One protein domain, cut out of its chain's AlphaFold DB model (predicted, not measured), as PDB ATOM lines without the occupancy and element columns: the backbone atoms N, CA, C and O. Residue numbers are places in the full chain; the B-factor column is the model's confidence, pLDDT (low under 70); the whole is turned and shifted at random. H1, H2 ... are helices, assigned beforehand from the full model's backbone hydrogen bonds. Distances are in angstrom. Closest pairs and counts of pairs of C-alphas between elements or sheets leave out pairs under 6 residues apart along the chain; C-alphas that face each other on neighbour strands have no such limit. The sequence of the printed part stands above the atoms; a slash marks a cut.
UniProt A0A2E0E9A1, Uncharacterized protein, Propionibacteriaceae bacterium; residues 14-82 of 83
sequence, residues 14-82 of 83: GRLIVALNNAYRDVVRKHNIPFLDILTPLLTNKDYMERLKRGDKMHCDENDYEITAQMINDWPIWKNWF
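What this domain is: This is residues 14 to 82 of the 83 residues of an uncharacterized protein of Propionibacteriaceae bacterium (UniProt A0A2E0E9A1). The chain goes back and forth as a loose, flat S: helix H1 makes the first row, residues 31 to 38 and short H2 the second, and H4 the third, with H3 at the turn between H2 and H4 and short H5 past the far end of H4. The second row lies between H1 and H4, and the rows have few contacts. The printed part has 69 residues with five named helices, H1 to H5 in chain order, and no named strand; its class is all helix. It is loose, with a radius of gyration of the C-alphas of 13.7 A, and spans 39 by 31 by 16 A.

Where its parts are: H1, residues 14 to 30, is 24.5 A long and begins at C-alpha 14 (165.027, 154.714, 69.135). H2 is residues 39 to 44. H3, residues 46 to 54, is 12.4 A long. H4, residues 62 to 74, is 18.2 A long and begins at C-alpha 62 (165.370, 156.083, 92.013). H5, residues 76 to 81, ends at C-alpha 81 (158.321, 131.921, 90.444).

How they stand to each other: H1 touches H2 with residues 14 to 21 alone; the closest C-alphas, of Asn 21 and Leu 39, are 7.4 A apart. The two form a helical hairpin, opposite ways at a tilt of 35.5 degrees, only just steep. H2 and H3 only just touch, only at the corner by their link, with 3 pairs of C-alphas within 8 A, the closest those of Leu 42 and Tyr 48 at 6.7 A; they are about perpendicular, at 86 degrees. H3 and H4 are close but not clearly touching, with the closest C-alphas, of Tyr 48 and Asp 64, 6.2 A apart. H2 and H4 are near each other. H5 touches no helix; the closest C-alphas of H4 and H5, of Ile 72 and Trp 78, are 6.7 A apart. H1 and H4 are apart. In H1, H2, H3, H4 and H5 every O i to N i+4 pair is within hydrogen-bond range.

The domain as a whole: The two C-alphas farthest apart, of His 31 and Arg 54, are 38.8 A apart. The printed part has no cut and no long link. The mean pLDDT of the printed part is 92.3, and residue 14 is under 70.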
ATOM      1  N   GLY A  14     166.332 155.335  68.884       65.69
ATOM      2  CA  GLY A  14     165.027 154.714  69.135       65.69
ATOM      3  C   GLY A  14     164.700 153.608  68.125       65.69
ATOM      4  O   GLY A  14     164.248 152.533  68.503       65.69
ATOM      5  N   ARG A  15     165.051 153.801  66.846       78.25
ATOM      6  CA  ARG A  15     164.857 152.781  65.806       78.25
ATOM      7  C   ARG A  15     165.729 151.530  65.992       78.25
ATOM      8  O   ARG A  15     165.224 150.424  65.819       78.25
ATOM      9  N   LEU A  16     167.016 151.687  66.310       86.19
ATOM     10  CA  LEU A  16     167.944 150.556  66.459       86.19
ATOM     11  C   LEU A  16     167.662 149.765  67.737       86.19
ATOM     12  O   LEU A  16     167.620 148.538  67.691       86.19
ATOM     13  N   ILE A  17     167.405 150.452  68.853       88.56
ATOM     14  CA  ILE A  17     167.110 149.789  70.128       88.56
ATOM     15  C   ILE A  17     165.762 149.055  70.082       88.56
ATOM     16  O   ILE A  17     165.669 147.925  70.554       88.56
ATOM     17  N   VAL A  18     164.741 149.626  69.424       91.56
ATOM     18  CA  VAL A  18     163.454 148.946  69.196       91.56
ATOM     19  C   VAL A  18     163.628 147.727  68.292       91.56
ATOM     20  O   VAL A  18     163.082 146.664  68.588       91.56
ATOM     21  N   ALA A  19     164.411 147.840  67.213       92.75
ATOM     22  CA  ALA A  19     164.702 146.704  66.341       92.75
ATOM     23  C   ALA A  19     165.418 145.572  67.099       92.75
ATOM     24  O   ALA A  19     165.050 144.409  66.949       92.75
ATOM     25  N   LEU A  20     166.385 145.910  67.957       94.50
ATOM     26  CA  LEU A  20     167.089 144.942  68.793       94.50
ATOM     27  C   LEU A  20     166.152 144.273  69.811       94.50
ATOM     28  O   LEU A  20     166.165 143.053  69.943       94.50
ATOM     29  N   ASN A  21     165.297 145.042  70.486       96.06
ATOM     30  CA  ASN A  21     164.308 144.511  71.427       96.06
ATOM     31  C   ASN A  21     163.328 143.542  70.749       96.06
ATOM     32  O   ASN A  21     163.032 142.471  71.281       96.06
ATOM     33  N   ASN A  22     162.884 143.874  69.534       95.88
ATOM     34  CA  ASN A  22     162.053 142.987  68.722       95.88
ATOM     35  C   ASN A  22     162.807 141.716  68.307       95.88
ATOM     36  O   ASN A  22     162.239 140.629  68.376       95.88
ATOM     37  N   ALA A  23     164.092 141.822  67.958       97.12
ATOM     38  CA  ALA A  23     164.922 140.656  67.658       97.12
ATOM     39  C   ALA A  23     165.063 139.724  68.877       97.12
ATOM     40  O   ALA A  23     164.917 138.510  68.734       97.12
ATOM     41  N   TYR A  24     165.265 140.270  70.083       97.88
ATOM     42  CA  TYR A  24     165.250 139.480  71.319       97.88
ATOM     43  C   TYR A  24     163.903 138.794  71.536       97.88
ATOM     44  O   TYR A  24     163.877 137.585  71.773       97.88
ATOM     45  N   ARG A  25     162.793 139.531  71.386       97.56
ATOM     46  CA  ARG A  25     161.429 138.988  71.478       97.56
ATOM     47  C   ARG A  25     161.198 137.837  70.490       97.56
ATOM     48  O   ARG A  25     160.542 136.853  70.827       97.56
ATOM     49  N   ASP A  26     161.744 137.927  69.283       97.94
ATOM     50  CA  ASP A  26     161.637 136.861  68.289       97.94
ATOM     51  C   ASP A  26     162.452 135.623  68.659       97.94
ATOM     52  O   ASP A  26     161.964 134.504  68.486       97.94
ATOM     53  N   VAL A  27     163.670 135.794  69.182       98.19
ATOM     54  CA  VAL A  27     164.503 134.669  69.633       98.19
ATOM     55  C   VAL A  27     163.833 133.942  70.793       98.19
ATOM     56  O   VAL A  27     163.607 132.738  70.711       98.19
ATOM     57  N   VAL A  28     163.448 134.655  71.851       97.94
ATOM     58  CA  VAL A  28     162.828 134.039  73.039       97.94
ATOM     59  C   VAL A  28     161.499 133.358  72.709       97.94
ATOM     60  O   VAL A  28     161.248 132.255  73.191       97.94
ATOM     61  N   ARG A  29     160.701 133.920  71.785       97.25
ATOM     62  CA  ARG A  29     159.473 133.285  71.282       97.25
ATOM     63  C   ARG A  29     159.743 131.928  70.627       97.25
ATOM     64  O   ARG A  29     158.988 130.994  70.873       97.25
ATOM     65  N   LYS A  30     160.816 131.788  69.837       98.00
ATOM     66  CA  LYS A  30     161.187 130.504  69.197       98.00
ATOM     67  C   LYS A  30     161.530 129.409  70.207       98.00
ATOM     68  O   LYS A  30     161.408 128.231  69.888       98.00
ATOM     69  N   HIS A  31     161.949 129.796  71.407       97.94
ATOM     70  CA  HIS A  31     162.349 128.881  72.472       97.94
ATOM     71  C   HIS A  31     161.304 128.761  73.591       97.94
ATOM     72  O   HIS A  31     161.596 128.150  74.614       97.94
ATOM     73  N   ASN A  32     160.096 129.319  73.413       96.62
ATOM     74  CA  ASN A  32     159.058 129.385  74.450       96.62
ATOM     75  C   ASN A  32     159.550 130.023  75.763       96.62
ATOM     76  O   ASN A  32     159.097 129.665  76.849       96.62
ATOM     77  N   ILE A  33     160.483 130.970  75.667       97.44
ATOM     78  CA  ILE A  33     161.012 131.699  76.815       97.44
ATOM     79  C   ILE A  33     160.143 132.946  77.041       97.44
ATOM     80  O   ILE A  33     159.947 133.738  76.112       97.44
ATOM     81  N   PRO A  34     159.627 133.151  78.264       96.44
ATOM     82  CA  PRO A  34     158.961 134.381  78.665       96.44
ATOM     83  C   PRO A  34     159.785 135.646  78.413       96.44
ATOM     84  O   PRO A  34     160.979 135.683  78.700       96.44
ATOM     85  N   PHE A  35     159.134 136.715  77.958       97.44
ATOM     86  CA  PHE A  35     159.782 137.999  77.702       97.44
ATOM     87  C   PHE A  35     158.926 139.153  78.211       97.44
ATOM     88  O   PHE A  35     157.748 139.249  77.862       97.44
ATOM     89  N   LEU A  36     159.531 140.027  79.012       97.56
ATOM     90  CA  LEU A  36     158.922 141.268  79.470       97.56
ATOM     91  C   LEU A  36     159.528 142.434  78.687       97.56
ATOM     92  O   LEU A  36     160.719 142.712  78.794       97.56
ATOM     93  N   ASP A  37     158.700 143.124  77.905       96.06
ATOM     94  CA  ASP A  37     159.124 144.325  77.191       96.06
ATOM     95  C   ASP A  37     159.018 145.558  78.091       96.06
ATOM     96  O   ASP A  37     157.953 146.163  78.205       96.06
ATOM     97  N   ILE A  38     160.136 145.935  78.710       95.00
ATOM     98  CA  ILE A  38     160.249 147.187  79.470       95.00
ATOM     99  C   ILE A  38     160.647 148.373  78.583       95.00
ATOM    100  O   ILE A  38     160.417 149.523  78.947       95.00
ATOM    101  N   LEU A  39     161.228 148.122  77.404       93.00
ATOM    102  CA  LEU A  39     161.743 149.181  76.539       93.00
ATOM    103  C   LEU A  39     160.605 150.044  76.001       93.00
ATOM    104  O   LEU A  39     160.655 151.267  76.110       93.00
ATOM    105  N   THR A  40     159.588 149.411  75.411       91.50
ATOM    106  CA  THR A  40     158.453 150.123  74.809       91.50
ATOM    107  C   THR A  40     157.778 151.085  75.796       91.50
ATOM    108  O   THR A  40     157.671 152.268  75.462       91.50
ATOM    109  N   PRO A  41     157.363 150.662  77.010       92.56
ATOM    110  CA  PRO A  41     156.723 151.581  77.947       92.56
ATOM    111  C   PRO A  41     157.662 152.701  78.414       92.56
ATOM    112  O   PRO A  41     157.226 153.852  78.471       92.56
ATOM    113  N   LEU A  42     158.946 152.416  78.667       91.44
ATOM    114  CA  LEU A  42     159.915 153.437  79.088       91.44
ATOM    115  C   LEU A  42     160.189 154.479  77.992       91.44
ATOM    116  O   LEU A  42     160.191 155.672  78.281       91.44
ATOM    117  N   LEU A  43     160.324 154.066  76.726       89.31
ATOM    118  CA  LEU A  43     160.510 154.994  75.600       89.31
ATOM    119  C   LEU A  43     159.312 155.927  75.391       89.31
ATOM    120  O   LEU A  43     159.480 157.056  74.932       89.31
ATOM    121  N   THR A  44     158.102 155.466  75.712       89.81
ATOM    122  CA  THR A  44     156.884 156.288  75.616       89.81
ATOM    123  C   THR A  44     156.618 157.141  76.859       89.81
ATOM    124  O   THR A  44     155.781 158.045  76.812       89.81
ATOM    125  N   ASN A  45     157.331 156.895  77.962       91.62
ATOM    126  CA  ASN A  45     157.191 157.643  79.203       91.62
ATOM    127  C   ASN A  45     158.001 158.949  79.131       91.62
ATOM    128  O   ASN A  45     159.226 158.958  79.249       91.62
ATOM    129  N   LYS A  46     157.300 160.073  78.942       91.25
ATOM    130  CA  LYS A  46     157.927 161.399  78.821       91.25
ATOM    131  C   LYS A  46     158.728 161.785  80.062       91.25
ATOM    132  O   LYS A  46     159.827 162.309  79.916       91.25
ATOM    133  N   ASP A  47     158.216 161.496  81.254       90.94
ATOM    134  CA  ASP A  47     158.860 161.905  82.502       90.94
ATOM    135  C   ASP A  47     160.167 161.140  82.727       90.94
ATOM    136  O   ASP A  47     161.181 161.744  83.076       90.94
ATOM    137  N   TYR A  48     160.163 159.834  82.440       90.19
ATOM    138  CA  TYR A  48     161.372 159.008  82.415       90.19
ATOM    139  C   TYR A  48     162.409 159.579  81.437       90.19
ATOM    140  O   TYR A  48     163.565 159.805  81.796       90.19
ATOM    141  N   MET A  49     161.992 159.881  80.201       89.12
ATOM    142  CA  MET A  49     162.904 160.387  79.172       89.12
ATOM    143  C   MET A  49     163.495 161.756  79.529       89.12
ATOM    144  O   MET A  49     164.670 162.005  79.255       89.12
ATOM    145  N   GLU A  50     162.721 162.648  80.148       89.44
ATOM    146  CA  GLU A  50     163.221 163.954  80.588       89.44
ATOM    147  C   GLU A  50     164.179 163.839  81.782       89.44
ATOM    148  O   GLU A  50     165.237 164.479  81.782       89.44
ATOM    149  N   ARG A  51     163.884 162.973  82.762       88.88
ATOM    150  CA  ARG A  51     164.810 162.689  83.871       88.88
ATOM    151  C   ARG A  51     166.130 162.112  83.370       88.88
ATOM    152  O   ARG A  51     167.191 162.619  83.741       88.88
ATOM    153  N   LEU A  52     166.072 161.147  82.453       87.75
ATOM    154  CA  LEU A  52     167.248 160.531  81.842       87.75
ATOM    155  C   LEU A  52     168.121 161.562  81.104       87.75
ATOM    156  O   LEU A  52     169.340 161.577  81.275       87.75
ATOM    157  N   LYS A  53     167.512 162.464  80.319       86.31
ATOM    158  CA  LYS A  53     168.233 163.532  79.596       86.31
ATOM    159  C   LYS A  53     168.918 164.533  80.525       86.31
ATOM    160  O   LYS A  53     169.995 165.023  80.180       86.31
ATOM    161  N   ARG A  54     168.284 164.862  81.657       86.19
ATOM    162  CA  ARG A  54     168.827 165.777  82.675       86.19
ATOM    163  C   ARG A  54     169.958 165.135  83.481       86.19
ATOM    164  O   ARG A  54     170.849 165.846  83.937       86.19
ATOM    165  N   GLY A  55     169.886 163.821  83.683       84.44
ATOM    166  CA  GLY A  55     170.904 163.041  84.372       84.44
ATOM    167  C   GLY A  55     172.164 162.836  83.535       84.44
ATOM    168  O   GLY A  55     172.565 163.661  82.712       84.44
ATOM    169  N   ASP A  56     172.807 161.690  83.726       85.25
ATOM    170  CA  ASP A  56     174.038 161.353  83.005       85.25
ATOM    171  C   ASP A  56     173.803 160.771  81.609       85.25
ATOM    172  O   ASP A  56     174.755 160.373  80.933       85.25
ATOM    173  N   LYS A  57     172.536 160.785  81.173       84.19
ATOM    174  CA  LYS A  57     172.048 160.308  79.880       84.19
ATOM    175  C   LYS A  57     172.145 158.791  79.688       84.19
ATOM    176  O   LYS A  57     171.885 158.327  78.583       84.19
ATOM    177  N   MET A  58     172.500 158.027  80.722       83.19
ATOM    178  CA  MET A  58     172.632 156.566  80.655       83.19
ATOM    179  C   MET A  58     171.892 155.853  81.784       83.19
ATOM    180  O   MET A  58     171.192 154.877  81.535       83.19
ATOM    181  N   HIS A  59     172.037 156.341  83.011       85.94
ATOM    182  CA  HIS A  59     171.418 155.778  84.197       85.94
ATOM    183  C   HIS A  59     170.196 156.605  84.578       85.94
ATOM    184  O   HIS A  59     170.224 157.838  84.576       85.94
ATOM    185  N   CYS A  60     169.127 155.899  84.912       84.94
ATOM    186  CA  CYS A  60     167.916 156.490  85.443       84.94
ATOM    187  C   CYS A  60     168.033 156.704  86.965       84.94
ATOM    188  O   CYS A  60     168.973 156.197  87.589       84.94
ATOM    189  N   ASP A  61     167.120 157.477  87.556       86.81
ATOM    190  CA  ASP A  61     167.125 157.728  89.004       86.81
ATOM    191  C   ASP A  61     166.254 156.731  89.789       86.81
ATOM    192  O   ASP A  61     165.729 155.763  89.238       86.81
ATOM    193  N   GLU A  62     166.150 156.932  91.102       90.38
ATOM    194  CA  GLU A  62     165.370 156.083  92.013       90.38
ATOM    195  C   GLU A  62     163.905 155.907  91.586       90.38
ATOM    196  O   GLU A  62     163.396 154.787  91.625       90.38
ATOM    197  N   ASN A  63     163.257 156.966  91.088       88.81
ATOM    198  CA  ASN A  63     161.858 156.913  90.648       88.81
ATOM    199  C   ASN A  63     161.717 156.050  89.389       88.81
ATOM    200  O   ASN A  63     160.733 155.342  89.187       88.81
ATOM    201  N   ASP A  64     162.717 156.101  88.517       90.06
ATOM    202  CA  ASP A  64     162.730 155.333  87.278       90.06
ATOM    203  C   ASP A  64     163.023 153.842  87.515       90.06
ATOM    204  O   ASP A  64     162.461 152.967  86.841       90.06
ATOM    205  N   TYR A  65     163.871 153.537  88.501       93.12
ATOM    206  CA  TYR A  65     164.062 152.166  88.968       93.12
ATOM    207  C   TYR A  65     162.799 151.616  89.625       93.12
ATOM    208  O   TYR A  65     162.474 150.454  89.385       93.12
ATOM    209  N   GLU A  66     162.055 152.427  90.380       94.69
ATOM    210  CA  GLU A  66     160.764 152.025  90.946       94.69
ATOM    211  C   GLU A  66     159.751 151.664  89.848       94.69
ATOM    212  O   GLU A  66     159.130 150.603  89.913       94.69
ATOM    213  N   ILE A  67     159.658 152.464  88.779       93.00
ATOM    214  CA  ILE A  67     158.815 152.153  87.609       93.00
ATOM    215  C   ILE A  67     159.184 150.786  87.013       93.00
ATOM    216  O   ILE A  67     158.311 149.957  86.747       93.00
ATOM    217  N   THR A  68     160.479 150.529  86.815       94.25
ATOM    218  CA  THR A  68     160.958 149.263  86.235       94.25
ATOM    219  C   THR A  68     160.708 148.084  87.180       94.25
ATOM    220  O   THR A  68     160.263 147.019  86.745       94.25
ATOM    221  N   ALA A  69     160.940 148.275  88.480       95.88
ATOM    222  CA  ALA A  69     160.680 147.274  89.505       95.88
ATOM    223  C   ALA A  69     159.191 146.922  89.572       95.88
ATOM    224  O   ALA A  69     158.856 145.742  89.644       95.88
ATOM    225  N   GLN A  70     158.300 147.911  89.466       95.88
ATOM    226  CA  GLN A  70     156.860 147.682  89.448       95.88
ATOM    227  C   GLN A  70     156.426 146.874  88.216       95.88
ATOM    228  O   GLN A  70     155.639 145.942  88.358       95.88
ATOM    229  N   MET A  71     156.982 147.141  87.025       96.62
ATOM    230  CA  MET A  71     156.703 146.339  85.819       96.62
ATOM    231  C   MET A  71     157.088 144.866  85.994       96.62
ATOM    232  O   MET A  71     156.339 143.977  85.588       96.62
ATOM    233  N   ILE A  72     158.250 144.599  86.602       96.50
ATOM    234  CA  ILE A  72     158.705 143.234  86.902       96.50
ATOM    235  C   ILE A  72     157.811 142.610  87.971       96.50
ATOM    236  O   ILE A  72     157.360 141.478  87.808       96.50
ATOM    237  N   ASN A  73     157.525 143.352  89.041       96.44
ATOM    238  CA  ASN A  73     156.678 142.892  90.129       96.44
ATOM    239  C   ASN A  73     155.294 142.506  89.611       96.44
ATOM    240  O   ASN A  73     154.806 141.454  89.993       96.44
ATOM    241  N   ASP A  74     154.692 143.289  88.710       96.06
ATOM    242  CA  ASP A  74     153.376 143.021  88.123       96.06
ATOM    243  C   ASP A  74     153.353 141.918  87.069       96.06
ATOM    244  O   ASP A  74     152.284 141.374  86.776       96.06
ATOM    245  N   TRP A  75     154.513 141.526  86.546       97.75
ATOM    246  CA  TRP A  75     154.608 140.489  85.535       97.75
ATOM    247  C   TRP A  75     154.174 139.122  86.099       97.75
ATOM    248  O   TRP A  75     154.821 138.589  87.007       97.75
ATOM    249  N   PRO A  76     153.113 138.482  85.557       97.06
ATOM    250  CA  PRO A  76     152.584 137.243  86.130       97.06
ATOM    251  C   PRO A  76     153.598 136.099  86.176       97.06
ATOM    252  O   PRO A  76     153.555 135.267  87.077       97.06
ATOM    253  N   ILE A  77     154.514 136.060  85.208       96.62
ATOM    254  CA  ILE A  77     155.528 135.010  85.110       96.62
ATOM    255  C   ILE A  77     156.540 135.155  86.243       96.62
ATOM    256  O   ILE A  77     156.845 134.157  86.884       96.62
ATOM    257  N   TRP A  78     156.968 136.383  86.555       97.06
ATOM    258  CA  TRP A  78     157.796 136.662  87.726       97.06
ATOM    259  C   TRP A  78     157.075 136.296  89.025       97.06
ATOM    260  O   TRP A  78     157.612 135.533  89.822       97.06
ATOM    261  N   LYS A  79     155.819 136.736  89.208       96.25
ATOM    262  CA  LYS A  79     155.018 136.379  90.398       96.25
ATOM    263  C   LYS A  79     154.903 134.867  90.593       96.25
ATOM    264  O   LYS A  79     154.918 134.395  91.724       96.25
ATOM    265  N   ASN A  80     154.770 134.106  89.508       96.25
ATOM    266  CA  ASN A  80     154.625 132.654  89.569       96.25
ATOM    267  C   ASN A  80     155.902 131.917  90.002       96.25
ATOM    268  O   ASN A  80     155.791 130.764  90.396       96.25
ATOM    269  N   TRP A  81     157.083 132.544  89.955       93.69
ATOM    270  CA  TRP A  81     158.321 131.921  90.444       93.69
ATOM    271  C   TRP A  81     158.391 131.828  91.970       93.69
ATOM    272  O   TRP A  81     159.132 131.002  92.492       93.69
ATOM    273  N   PHE A  82     157.640 132.671  92.681       92.62
ATOM    274  CA  PHE A  82     157.646 132.750  94.147       92.62
ATOM    275  C   PHE A  82     156.400 132.125  94.785       92.62
ATOM    276  O   PHE A  82     156.117 132.382  95.955       92.62
TER     277      PHE A  82